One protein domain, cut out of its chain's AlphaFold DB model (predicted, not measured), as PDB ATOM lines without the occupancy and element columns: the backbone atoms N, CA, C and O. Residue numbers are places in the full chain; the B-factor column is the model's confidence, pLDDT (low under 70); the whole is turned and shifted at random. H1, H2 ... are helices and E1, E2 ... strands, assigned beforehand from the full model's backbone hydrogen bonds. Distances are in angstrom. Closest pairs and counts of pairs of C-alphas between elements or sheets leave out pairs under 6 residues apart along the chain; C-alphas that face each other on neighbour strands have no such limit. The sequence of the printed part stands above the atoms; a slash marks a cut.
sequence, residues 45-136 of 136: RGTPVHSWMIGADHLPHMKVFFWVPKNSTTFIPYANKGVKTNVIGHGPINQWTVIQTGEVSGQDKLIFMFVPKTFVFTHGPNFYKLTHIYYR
ATOM      1  N   ARG A  45     194.867 314.904 205.036       93.94
ATOM      2  CA  ARG A  45     194.372 316.115 205.716       93.94
ATOM      3  C   ARG A  45     194.858 316.186 207.162       93.94
ATOM      4  O   ARG A  45     195.006 315.159 207.823       93.94
ATOM      5  N   GLY A  46     195.112 317.405 207.633       92.81
ATOM      6  CA  GLY A  46     195.427 317.666 209.036       92.81
ATOM      7  C   GLY A  46     194.229 317.439 209.962       92.81
ATOM      8  O   GLY A  46     193.085 317.358 209.509       92.81
ATOM      9  N   THR A  47     194.500 317.388 211.267       92.44
ATOM     10  CA  THR A  47     193.471 317.355 212.315       92.44
ATOM     11  C   THR A  47     193.713 318.537 213.257       92.44
ATOM     12  O   THR A  47     194.689 318.504 214.000       92.44
ATOM     13  N   PRO A  48     192.866 319.585 213.243       93.25
ATOM     14  CA  PRO A  48     191.650 319.729 212.437       93.25
ATOM     15  C   PRO A  48     191.941 319.941 210.940       93.25
ATOM     16  O   PRO A  48     193.011 320.411 210.567       93.25
ATOM     17  N   VAL A  49     190.963 319.640 210.074       94.62
ATOM     18  CA  VAL A  49     191.103 319.805 208.607       94.62
ATOM     19  C   VAL A  49     191.238 321.275 208.217       94.62
ATOM     20  O   VAL A  49     191.970 321.623 207.291       94.62
ATOM     21  N   HIS A  50     190.536 322.151 208.930       94.94
ATOM     22  CA  HIS A  50     190.627 323.590 208.764       94.94
ATOM     23  C   HIS A  50     190.426 324.296 210.104       94.94
ATOM     24  O   HIS A  50     189.824 323.747 211.028       94.94
ATOM     25  N   SER A  51     190.899 325.534 210.212       94.31
ATOM     26  CA  SER A  51     190.608 326.391 211.362       94.31
ATOM     27  C   SER A  51     190.585 327.864 210.980       94.31
ATOM     28  O   SER A  51     191.149 328.272 209.962       94.31
ATOM     29  N   TRP A  52     189.915 328.653 211.815       90.25
ATOM     30  CA  TRP A  52     189.954 330.105 211.737       90.25
ATOM     31  C   TRP A  52     191.218 330.637 212.407       90.25
ATOM     32  O   TRP A  52     191.713 330.072 213.385       90.25
ATOM     33  N   MET A  53     191.718 331.759 211.909       86.50
ATOM     34  CA  MET A  53     192.715 332.567 212.602       86.50
ATOM     35  C   MET A  53     192.423 334.046 212.409       86.50
ATOM     36  O   MET A  53     191.761 334.425 211.450       86.50
ATOM     37  N   ILE A  54     192.942 334.881 213.299       81.88
ATOM     38  CA  ILE A  54     192.919 336.328 213.113       81.88
ATOM     39  C   ILE A  54     194.232 336.731 212.445       81.88
ATOM     40  O   ILE A  54     195.308 336.346 212.903       81.88
ATOM     41  N   GLY A  55     194.133 337.432 211.319       74.06
ATOM     42  CA  GLY A  55     195.284 337.948 210.585       74.06
ATOM     43  C   GLY A  55     195.862 339.186 211.259       74.06
ATOM     44  O   GLY A  55     195.278 339.738 212.191       74.06
ATOM     45  N   ALA A  56     197.007 339.656 210.764       78.31
ATOM     46  CA  ALA A  56     197.607 340.911 211.230       78.31
ATOM     47  C   ALA A  56     196.714 342.137 210.952       78.31
ATOM     48  O   ALA A  56     196.852 343.169 211.596       78.31
ATOM     49  N   ASP A  57     195.771 342.003 210.019       78.56
ATOM     50  CA  ASP A  57     194.712 342.965 209.711       78.56
ATOM     51  C   ASP A  57     193.537 342.927 210.708       78.56
ATOM     52  O   ASP A  57     192.542 343.620 210.510       78.56
ATOM     53  N   HIS A  58     193.627 342.116 211.767       78.38
ATOM     54  CA  HIS A  58     192.559 341.858 212.738       78.38
ATOM     55  C   HIS A  58     191.275 341.269 212.132       78.38
ATOM     56  O   HIS A  58     190.221 341.276 212.770       78.38
ATOM     57  N   LEU A  59     191.350 340.715 210.919       74.94
ATOM     58  CA  LEU A  59     190.218 340.075 210.257       74.94
ATOM     59  C   LEU A  59     190.302 338.546 210.372       74.94
ATOM     60  O   LEU A  59     191.391 337.987 210.495       74.94
ATOM     61  N   PRO A  60     189.158 337.839 210.344       77.06
ATOM     62  CA  PRO A  60     189.146 336.383 210.333       77.06
ATOM     63  C   PRO A  60     189.594 335.838 208.970       77.06
ATOM     64  O   PRO A  60     188.995 336.139 207.934       77.06
ATOM     65  N   HIS A  61     190.605 334.975 209.005       84.06
ATOM     66  CA  HIS A  61     191.144 334.201 207.887       84.06
ATOM     67  C   HIS A  61     190.981 332.708 208.132       84.06
ATOM     68  O   HIS A  61     190.722 332.263 209.253       84.06
ATOM     69  N   MET A  62     191.163 331.929 207.069       92.12
ATOM     70  CA  MET A  62     190.950 330.490 207.077       92.12
ATOM     71  C   MET A  62     192.193 329.731 206.661       92.12
ATOM     72  O   MET A  62     192.867 330.094 205.699       92.12
ATOM     73  N   LYS A  63     192.460 328.646 207.385       94.75
ATOM     74  CA  LYS A  63     193.553 327.714 207.118       94.75
ATOM     75  C   LYS A  63     192.984 326.360 206.757       94.75
ATOM     76  O   LYS A  63     192.097 325.884 207.459       94.75
ATOM     77  N   VAL A  64     193.528 325.724 205.728       96.50
ATOM     78  CA  VAL A  64     193.287 324.305 205.432       96.50
ATOM     79  C   VAL A  64     194.597 323.557 205.609       96.50
ATOM     80  O   VAL A  64     195.611 323.972 205.049       96.50
ATOM     81  N   PHE A  65     194.577 322.490 206.403       97.19
ATOM     82  CA  PHE A  65     195.772 321.774 206.838       97.19
ATOM     83  C   PHE A  65     196.014 320.499 206.035       97.19
ATOM     84  O   PHE A  65     195.089 319.724 205.767       97.19
ATOM     85  N   PHE A  66     197.284 320.257 205.724       96.94
ATOM     86  CA  PHE A  66     197.747 319.102 204.965       96.94
ATOM     87  C   PHE A  66     199.011 318.532 205.609       96.94
ATOM     88  O   PHE A  66     199.936 319.273 205.942       96.94
ATOM     89  N   TRP A  67     199.048 317.216 205.767       96.81
ATOM     90  CA  TRP A  67     200.266 316.465 206.034       96.81
ATOM     91  C   TRP A  67     200.907 316.106 204.700       96.81
ATOM     92  O   TRP A  67     200.266 315.497 203.845       96.81
ATOM     93  N   VAL A  68     202.166 316.491 204.532       95.88
ATOM     94  CA  VAL A  68     202.955 316.228 203.324       95.88
ATOM     95  C   VAL A  68     204.293 315.605 203.712       95.88
ATOM     96  O   VAL A  68     204.790 315.902 204.804       95.88
ATOM     97  N   PRO A  69     204.930 314.804 202.843       95.94
ATOM     98  CA  PRO A  69     206.261 314.266 203.100       95.94
ATOM     99  C   PRO A  69     207.261 315.370 203.461       95.94
ATOM    100  O   PRO A  69     207.293 316.433 202.832       95.94
ATOM    101  N   LYS A  70     208.108 315.134 204.470       95.75
ATOM    102  CA  LYS A  70     209.071 316.132 204.983       95.75
ATOM    103  C   LYS A  70     210.001 316.706 203.917       95.75
ATOM    104  O   LYS A  70     210.344 317.889 203.989       95.75
ATOM    105  N   ASN A  71     210.391 315.869 202.959       95.12
ATOM    106  CA  ASN A  71     211.265 316.212 201.839       95.12
ATOM    107  C   ASN A  71     210.586 317.098 200.782       95.12
ATOM    108  O   ASN A  71     211.298 317.669 199.964       95.12
ATOM    109  N   SER A  72     209.260 317.267 200.827       94.31
ATOM    110  CA  SER A  72     208.545 318.138 199.892       94.31
ATOM    111  C   SER A  72     208.990 319.588 200.069       94.31
ATOM    112  O   SER A  72     208.986 320.123 201.183       94.31
ATOM    113  N   THR A  73     209.357 320.250 198.982       93.31
ATOM    114  CA  THR A  73     209.844 321.640 198.970       93.31
ATOM    115  C   THR A  73     208.944 322.569 198.176       93.31
ATOM    116  O   THR A  73     208.928 323.773 198.432       93.31
ATOM    117  N   THR A  74     208.182 322.027 197.226       92.94
ATOM    118  CA  THR A  74     207.257 322.806 196.407       92.94
ATOM    119  C   THR A  74     205.830 322.516 196.844       92.94
ATOM    120  O   THR A  74     205.468 321.358 197.021       92.94
ATOM    121  N   PHE A  75     205.014 323.562 196.960       93.75
ATOM    122  CA  PHE A  75     203.598 323.458 197.298       93.75
ATOM    123  C   PHE A  75     202.789 324.317 196.335       93.75
ATOM    124  O   PHE A  75     202.987 325.529 196.277       93.75
ATOM    125  N   ILE A  76     201.898 323.695 195.566       93.12
ATOM    126  CA  ILE A  76     201.071 324.383 194.575       93.12
ATOM    127  C   ILE A  76     199.606 324.114 194.904       93.12
ATOM    128  O   ILE A  76     199.115 323.009 194.660       93.12
ATOM    129  N   PRO A  77     198.889 325.101 195.452       94.12
ATOM    130  CA  PRO A  77     197.458 324.978 195.640       94.12
ATOM    131  C   PRO A  77     196.699 324.839 194.319       94.12
ATOM    132  O   PRO A  77     197.007 325.508 193.329       94.12
ATOM    133  N   TYR A  78     195.652 324.019 194.322       92.69
ATOM    134  CA  TYR A  78     194.719 323.877 193.206       92.69
ATOM    135  C   TYR A  78     193.304 323.568 193.704       92.69
ATOM    136  O   TYR A  78     193.082 323.335 194.892       92.69
ATOM    137  N   ALA A  79     192.317 323.611 192.811       91.00
ATOM    138  CA  ALA A  79     190.930 323.301 193.142       91.00
ATOM    139  C   ALA A  79     190.337 322.237 192.218       91.00
ATOM    140  O   ALA A  79     190.869 321.953 191.140       91.00
ATOM    141  N   ASN A  80     189.192 321.693 192.631       88.75
ATOM    142  CA  ASN A  80     188.379 320.830 191.781       88.75
ATOM    143  C   ASN A  80     188.003 321.523 190.464       88.75
ATOM    144  O   ASN A  80     187.844 322.745 190.383       88.75
ATOM    145  N   LYS A  81     187.820 320.719 189.413       84.88
ATOM    146  CA  LYS A  81     187.416 321.211 188.094       84.88
ATOM    147  C   LYS A  81     186.110 322.010 188.196       84.88
ATOM    148  O   LYS A  81     185.144 321.557 188.799       84.88
ATOM    149  N   GLY A  82     186.083 323.192 187.580       84.19
ATOM    150  CA  GLY A  82     184.911 324.076 187.560       84.19
ATOM    151  C   GLY A  82     184.770 325.002 188.774       84.19
ATOM    152  O   GLY A  82     183.890 325.861 188.770       84.19
ATOM    153  N   VAL A  83     185.640 324.889 189.784       87.38
ATOM    154  CA  VAL A  83     185.657 325.808 190.930       87.38
ATOM    155  C   VAL A  83     186.295 327.138 190.524       87.38
ATOM    156  O   VAL A  83     187.395 327.174 189.970       87.38
ATOM    157  N   LYS A  84     185.614 328.252 190.817       88.44
ATOM    158  CA  LYS A  84     186.138 329.602 190.568       88.44
ATOM    159  C   LYS A  84     187.088 329.993 191.693       88.44
ATOM    160  O   LYS A  84     186.669 330.141 192.837       88.44
ATOM    161  N   THR A  85     188.360 330.170 191.357       87.25
ATOM    162  CA  THR A  85     189.422 330.370 192.348       87.25
ATOM    163  C   THR A  85     190.116 331.716 192.291       87.25
ATOM    164  O   THR A  85     190.852 332.031 193.220       87.25
ATOM    165  N   ASN A  86     189.913 332.518 191.245       87.69
ATOM    166  CA  ASN A  86     190.455 333.868 191.264       87.69
ATOM    167  C   ASN A  86     189.623 334.745 192.183       87.69
ATOM    168  O   ASN A  86     188.434 334.988 191.956       87.69
ATOM    169  N   VAL A  87     190.293 335.194 193.229       83.44
ATOM    170  CA  VAL A  87     189.723 335.986 194.291       83.44
ATOM    171  C   VAL A  87     190.359 337.367 194.261       83.44
ATOM    172  O   VAL A  87     191.580 337.508 194.241       83.44
ATOM    173  N   ILE A  88     189.527 338.404 194.319       79.50
ATOM    174  CA  ILE A  88     189.986 339.793 194.394       79.50
ATOM    175  C   ILE A  88     190.950 339.964 195.575       79.50
ATOM    176  O   ILE A  88     190.634 339.586 196.701       79.50
ATOM    177  N   GLY A  89     192.129 340.524 195.297       79.69
ATOM    178  CA  GLY A  89     193.189 340.752 196.284       79.69
ATOM    179  C   GLY A  89     194.082 339.541 196.587       79.69
ATOM    180  O   GLY A  89     195.095 339.714 197.252       79.69
ATOM    181  N   HIS A  90     193.751 338.346 196.083       83.00
ATOM    182  CA  HIS A  90     194.532 337.118 196.302       83.00
ATOM    183  C   HIS A  90     194.922 336.390 195.009       83.00
ATOM    184  O   HIS A  90     195.800 335.532 195.038       83.00
ATOM    185  N   GLY A  91     194.281 336.717 193.886       87.25
ATOM    186  CA  GLY A  91     194.544 336.072 192.608       87.25
ATOM    187  C   GLY A  91     193.967 334.650 192.514       87.25
ATOM    188  O   GLY A  91     193.170 334.228 193.366       87.25
ATOM    189  N   PRO A  92     194.322 333.908 191.449       90.56
ATOM    190  CA  PRO A  92     194.011 332.484 191.301       90.56
ATOM    191  C   PRO A  92     194.624 331.625 192.419       90.56
ATOM    192  O   PRO A  92     195.615 332.001 193.035       90.56
ATOM    193  N   ILE A  93     194.059 330.431 192.646       92.31
ATOM    194  CA  ILE A  93     194.453 329.545 193.761       92.31
ATOM    195  C   ILE A  93     195.944 329.212 193.803       92.31
ATOM    196  O   ILE A  93     196.521 329.180 194.878       92.31
ATOM    197  N   ASN A  94     196.601 329.041 192.657       90.94
ATOM    198  CA  ASN A  94     198.033 328.736 192.598       90.94
ATOM    199  C   ASN A  94     198.938 329.863 193.133       90.94
ATOM    200  O   ASN A  94     200.138 329.647 193.281       90.94
ATOM    201  N   GLN A  95     198.384 331.049 193.399       91.12
ATOM    202  CA  GLN A  95     199.070 332.176 194.036       91.12
ATOM    203  C   GLN A  95     198.760 332.289 195.534       91.12
ATOM    204  O   GLN A  95     199.317 333.151 196.212       91.12
ATOM    205  N   TRP A  96     197.869 331.452 196.071       91.69
ATOM    206  CA  TRP A  96     197.522 331.498 197.485       91.69
ATOM    207  C   TRP A  96     198.678 330.998 198.348       91.69
ATOM    208  O   TRP A  96     199.380 330.042 198.016       91.69
ATOM    209  N   THR A  97     198.863 331.650 199.491       92.50
ATOM    210  CA  THR A  97     199.998 331.394 200.374       92.50
ATOM    211  C   THR A  97     199.888 330.033 201.056       92.50
ATOM    212  O   THR A  97     198.863 329.703 201.655       92.50
ATOM    213  N   VAL A  98     200.986 329.280 201.045       95.19
ATOM    214  CA  VAL A  98     201.167 328.048 201.821       95.19
ATOM    215  C   VAL A  98     202.282 328.262 202.838       95.19
ATOM    216  O   VAL A  98     203.345 328.772 202.494       95.19
ATOM    217  N   ILE A  99     202.047 327.862 204.086       95.00
ATOM    218  CA  ILE A  99     202.983 328.040 205.200       95.00
ATOM    219  C   ILE A  99     203.231 326.706 205.901       95.00
ATOM    220  O   ILE A  99     202.306 325.933 206.146       95.00
ATOM    221  N   GLN A 100     204.490 326.449 206.257       95.12
ATOM    222  CA  GLN A 100     204.877 325.318 207.100       95.12
ATOM    223  C   GLN A 100     204.659 325.681 208.574       95.12
ATOM    224  O   GLN A 100     205.081 326.753 209.005       95.12
ATOM    225  N   THR A 101     204.020 324.809 209.358       93.12
ATOM    226  CA  THR A 101     203.757 325.098 210.784       93.12
ATOM    227  C   THR A 101     204.951 324.803 211.691       93.12
ATOM    228  O   THR A 101     204.971 325.259 212.829       93.12
ATOM    229  N   GLY A 102     205.917 324.013 211.212       93.25
ATOM    230  CA  GLY A 102     206.987 323.427 212.027       93.25
ATOM    231  C   GLY A 102     206.588 322.120 212.724       93.25
ATOM    232  O   GLY A 102     207.450 321.432 213.264       93.25
ATOM    233  N   GLU A 103     205.310 321.739 212.676       96.25
ATOM    234  CA  GLU A 103     204.824 320.484 213.242       96.25
ATOM    235  C   GLU A 103     205.166 319.298 212.333       96.25
ATOM    236  O   GLU A 103     205.090 319.372 211.103       96.25
ATOM    237  N   VAL A 104     205.549 318.185 212.953       95.88
ATOM    238  CA  VAL A 104     206.079 316.996 212.290       95.88
ATOM    239  C   VAL A 104     205.451 315.746 212.900       95.88
ATOM    240  O   VAL A 104     205.359 315.629 214.119       95.88
ATOM    241  N   SER A 105     205.085 314.779 212.056       94.94
ATOM    242  CA  SER A 105     204.570 313.477 212.484       94.94
ATOM    243  C   SER A 105     205.115 312.365 211.591       94.94
ATOM    244  O   SER A 105     204.838 312.317 210.394       94.94
ATOM    245  N   GLY A 106     205.933 311.468 212.151       95.06
ATOM    246  CA  GLY A 106     206.545 310.377 211.386       95.06
ATOM    247  C   GLY A 106     207.421 310.898 210.243       95.06
ATOM    248  O   GLY A 106     208.417 311.568 210.503       95.06
ATOM    249  N   GLN A 107     207.054 310.597 208.994       94.94
ATOM    250  CA  GLN A 107     207.726 311.079 207.774       94.94
ATOM    251  C   GLN A 107     207.070 312.321 207.157       94.94
ATOM    252  O   GLN A 107     207.520 312.802 206.115       94.94
ATOM    253  N   ASP A 108     206.072 312.887 207.836       96.75
ATOM    254  CA  ASP A 108     205.301 314.021 207.348       96.75
ATOM    255  C   ASP A 108     205.600 315.293 208.144       96.75
ATOM    256  O   ASP A 108     206.023 315.262 209.307       96.75
ATOM    257  N   LYS A 109     205.350 316.431 207.504       96.69
ATOM    258  CA  LYS A 109     205.271 317.755 208.120       96.69
ATOM    259  C   LYS A 109     203.909 318.373 207.840       96.69
ATOM    260  O   LYS A 109     203.306 318.109 206.797       96.69
ATOM    261  N   LEU A 110     203.435 319.189 208.771       97.44
ATOM    262  CA  LEU A 110     202.171 319.892 208.631       97.44
ATOM    263  C   LEU A 110     202.402 321.227 207.924       97.44
ATOM    264  O   LEU A 110     203.256 322.040 208.299       97.44
ATOM    265  N   ILE A 111     201.597 321.463 206.902       97.25
ATOM    266  CA  ILE A 111     201.497 322.746 206.220       97.25
ATOM    267  C   ILE A 111     200.051 323.221 206.269       97.25
ATOM    268  O   ILE A 111     199.119 322.429 206.445       97.25
ATOM    269  N   PHE A 112     199.849 324.518 206.077       96.56
ATOM    270  CA  PHE A 112     198.526 325.053 205.819       96.56
ATOM    271  C   PHE A 112     198.522 325.995 204.630       96.56
ATOM    272  O   PHE A 112     199.451 326.771 204.415       96.56
ATOM    273  N   MET A 113     197.432 325.940 203.879       95.44
ATOM    274  CA  MET A 113     197.106 326.912 202.850       95.44
ATOM    275  C   MET A 113     196.194 327.980 203.450       95.44
ATOM    276  O   MET A 113     195.186 327.657 204.091       95.44
ATOM    277  N   PHE A 114     196.528 329.244 203.210       93.69
ATOM    278  CA  PHE A 114     195.636 330.364 203.461       93.69
ATOM    279  C   PHE A 114     194.531 330.394 202.413       93.69
ATOM    280  O   PHE A 114     194.795 330.529 201.219       93.69
ATOM    281  N   VAL A 115     193.286 330.299 202.871       92.69
ATOM    282  CA  VAL A 115     192.112 330.396 202.005       92.69
ATOM    283  C   VAL A 115     191.491 331.779 202.148       92.69
ATOM    284  O   VAL A 115     191.120 332.166 203.262       92.69
ATOM    285  N   PRO A 116     191.330 332.525 201.041       89.56
ATOM    286  CA  PRO A 116     190.693 333.827 201.077       89.56
ATOM    287  C   PRO A 116     189.280 333.759 201.652       89.56
ATOM    288  O   PRO A 116     188.453 332.936 201.253       89.56
ATOM    289  N   LYS A 117     188.975 334.695 202.550       87.25
ATOM    290  CA  LYS A 117     187.664 334.860 203.187       87.25
ATOM    291  C   LYS A 117     186.508 334.816 202.177       87.25
ATOM    292  O   LYS A 117     185.513 334.129 202.383       87.25
ATOM    293  N   THR A 118     186.641 335.546 201.077       84.50
ATOM    294  CA  THR A 118     185.641 335.622 200.002       84.50
ATOM    295  C   THR A 118     185.390 334.269 199.342       84.50
ATOM    296  O   THR A 118     184.235 333.939 199.099       84.50
ATOM    297  N   PHE A 119     186.420 333.438 199.144       89.12
ATOM    298  CA  PHE A 119     186.245 332.076 198.634       89.12
ATOM    299  C   PHE A 119     185.362 331.234 199.562       89.12
ATOM    300  O   PHE A 119     184.466 330.534 199.087       89.12
ATOM    301  N   VAL A 120     185.579 331.346 200.877       88.44
ATOM    302  CA  VAL A 120     184.781 330.650 201.897       88.44
ATOM    303  C   VAL A 120     183.327 331.110 201.872       88.44
ATOM    304  O   VAL A 120     182.427 330.277 201.911       88.44
ATOM    305  N   PHE A 121     183.075 332.415 201.728       85.12
ATOM    306  CA  PHE A 121     181.707 332.927 201.596       85.12
ATOM    307  C   PHE A 121     181.010 332.451 200.323       85.12
ATOM    308  O   PHE A 121     179.820 332.152 200.362       85.12
ATOM    309  N   THR A 122     181.731 332.351 199.205       85.75
ATOM    310  CA  THR A 122     181.149 331.914 197.930       85.75
ATOM    311  C   THR A 122     180.855 330.413 197.895       85.75
ATOM    312  O   THR A 122     179.876 330.009 197.275       85.75
ATOM    313  N   HIS A 123     181.670 329.584 198.554       86.25
ATOM    314  CA  HIS A 123     181.577 328.120 198.455       86.25
ATOM    315  C   HIS A 123     181.040 327.431 199.724       86.25
ATOM    316  O   HIS A 123     180.806 326.221 199.725       86.25
ATOM    317  N   GLY A 124     180.809 328.188 200.798       86.81
ATOM    318  CA  GLY A 124     180.158 327.712 202.013       86.81
ATOM    319  C   GLY A 124     181.033 326.813 202.905       86.81
ATOM    320  O   GLY A 124     182.253 326.740 202.745       86.81
ATOM    321  N   PRO A 125     180.425 326.104 203.874       83.62
ATOM    322  CA  PRO A 125     181.144 325.423 204.958       83.62
ATOM    323  C   PRO A 125     182.027 324.251 204.503       83.62
ATOM    324  O   PRO A 125     182.914 323.832 205.237       83.62
ATOM    325  N   ASN A 126     181.821 323.729 203.291       89.44
ATOM    326  CA  ASN A 126     182.603 322.626 202.728       89.44
ATOM    327  C   ASN A 126     183.712 323.093 201.771       89.44
ATOM    328  O   ASN A 126     184.252 322.271 201.031       89.44
ATOM    329  N   PHE A 127     184.072 324.385 201.775       90.62
ATOM    330  CA  PHE A 127     185.089 324.952 200.876       90.62
ATOM    331  C   PHE A 127     186.409 324.161 200.880       90.62
ATOM    332  O   PHE A 127     187.038 324.013 199.837       90.62
ATOM    333  N   TYR A 128     186.808 323.604 202.030       91.62
ATOM    334  CA  TYR A 128     188.057 322.854 202.189       91.62
ATOM    335  C   TYR A 128     188.108 321.577 201.336       91.62
ATOM    336  O   TYR A 128     189.197 321.125 200.990       91.62
ATOM    337  N   LYS A 129     186.944 321.014 200.969       92.12
ATOM    338  CA  LYS A 129     186.821 319.853 200.068       92.12
ATOM    339  C   LYS A 129     187.029 320.216 198.599       92.12
ATOM    340  O   LYS A 129     187.132 319.325 197.764       92.12
ATOM    341  N   LEU A 130     187.016 321.510 198.277       91.50
ATOM    342  CA  LEU A 130     187.182 322.025 196.919       91.50
ATOM    343  C   LEU A 130     188.622 322.434 196.622       91.50
ATOM    344  O   LEU A 130     188.935 322.703 195.466       91.50
ATOM    345  N   THR A 131     189.460 322.527 197.655       91.94
ATOM    346  CA  THR A 131     190.829 323.032 197.582       91.94
ATOM    347  C   THR A 131     191.823 321.963 197.998       91.94
ATOM    348  O   THR A 131     191.622 321.276 199.005       91.94
ATOM    349  N   HIS A 132     192.915 321.898 197.261       93.62
ATOM    350  CA  HIS A 132     193.893 320.829 197.263       93.62
ATOM    351  C   HIS A 132     195.305 321.412 197.159       93.62
ATOM    352  O   HIS A 132     195.473 322.592 196.835       93.62
ATOM    353  N   ILE A 133     196.316 320.599 197.434       93.00
ATOM    354  CA  ILE A 133     197.722 320.962 197.369       93.00
ATOM    355  C   ILE A 133     198.503 319.886 196.627       93.00
ATOM    356  O   ILE A 133     198.516 318.714 196.990       93.00
ATOM    357  N   TYR A 134     199.167 320.300 195.558       92.00
ATOM    358  CA  TYR A 134     200.183 319.492 194.908       92.00
ATOM    359  C   TYR A 134     201.516 319.737 195.609       92.00
ATOM    360  O   TYR A 134     201.855 320.889 195.905       92.00
ATOM    361  N   TYR A 135     202.274 318.676 195.867       92.06
ATOM    362  CA  TYR A 135     203.578 318.757 196.508       92.06
ATOM    363  C   TYR A 135     204.610 317.865 195.812       92.06
ATOM    364  O   TYR A 135     204.262 316.869 195.183       92.06
ATOM    365  N   ARG A 136     205.878 318.274 195.893       87.94
ATOM    366  CA  ARG A 136     207.062 317.532 195.433       87.94
ATOM    367  C   ARG A 136     208.283 317.922 196.253       87.94
ATOM    368  O   ARG A 136     208.315 319.083 196.741       87.94
TER     369      ARG A 136
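What this domain is: This is residues 45 to 136 of the 136 residues of an uncharacterized protein of Clostridium sp. CT7 (UniProt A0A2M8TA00). A small sandwich: a strongly twisted, curled sheet of four strands, E1, E2, E5 and E4, faces a two-stranded sheet, E3 and E6, with the strands crossed at 58 degrees. The short helix H1 and part of the long unnamed stretch, residues 80 to 97, lie toward one end, and the turn of the hairpin E4 and E5 lies at the other. The printed part has 92 residues, with six named strands and one named helix in the order E1 E2 E3 E4 E5 H1 E6; the class is mostly strand. The larger sheet has the order E1, E2, E5, E4, and both sheets are antiparallel. The whole is compact, with a radius of gyration of the C-alphas of 12.8 A and spans of 36 by 31 by 21 A.

How they stand to each other: E1, residues 45 to 54, an edge strand that bends by 61 degrees at residue 48, forms a hairpin with E2, residues 60 to 69, where N 51 and O 63 are 3.0 A apart, within hydrogen-bond range. E2 is antiparallel to E5, residues 108 to 115, with N 66 and O 111 at 2.9 A. E5 forms a hairpin with E4, residues 98 to 105, the other edge strand, with N 99 and O 112 at 2.8 A; E4 bends by 71 degrees at residue 102. E3, residues 75 to 79, is antiparallel to E6, residues 131 to 135, with N 76 and O 134 at 2.8 A. The parts of the two sheets that face each other are 10.0 A centre to centre, their best planes 17 degrees apart. E5 and E6 are near each other, with 6 pairs of C-alphas within 10 A; E1 and E3 are apart. H1, residues 117 to 123, only grazes the larger sheet, with its residues 117 to 120; the closest C-alphas of E2 and H1, those of His 61 and Lys 117, are 5.9 A apart. In H1 every O i to N i+4 pair is within hydrogen-bond range.

Where its parts are: E1 begins at C-alpha 45, (194.372, 316.115, 205.716), and measures 21.6 A from first to last C-alpha. E2 measures 28.9 A, E4 18.4 A and E5 21.7 A. H1 begins at C-alpha 117, (187.664, 334.860, 203.187). E6 ends at C-alpha 135, (203.578, 318.757, 196.508).

The domain as a whole: The C-alphas of Ile 88 and Gly 106, the two farthest apart, are 37.8 A from each other. The printed part has no cut, and the link from E3 to E4, 18 residues, is long. The mean pLDDT of the printed part is 90.4, and no printed residue is under 70.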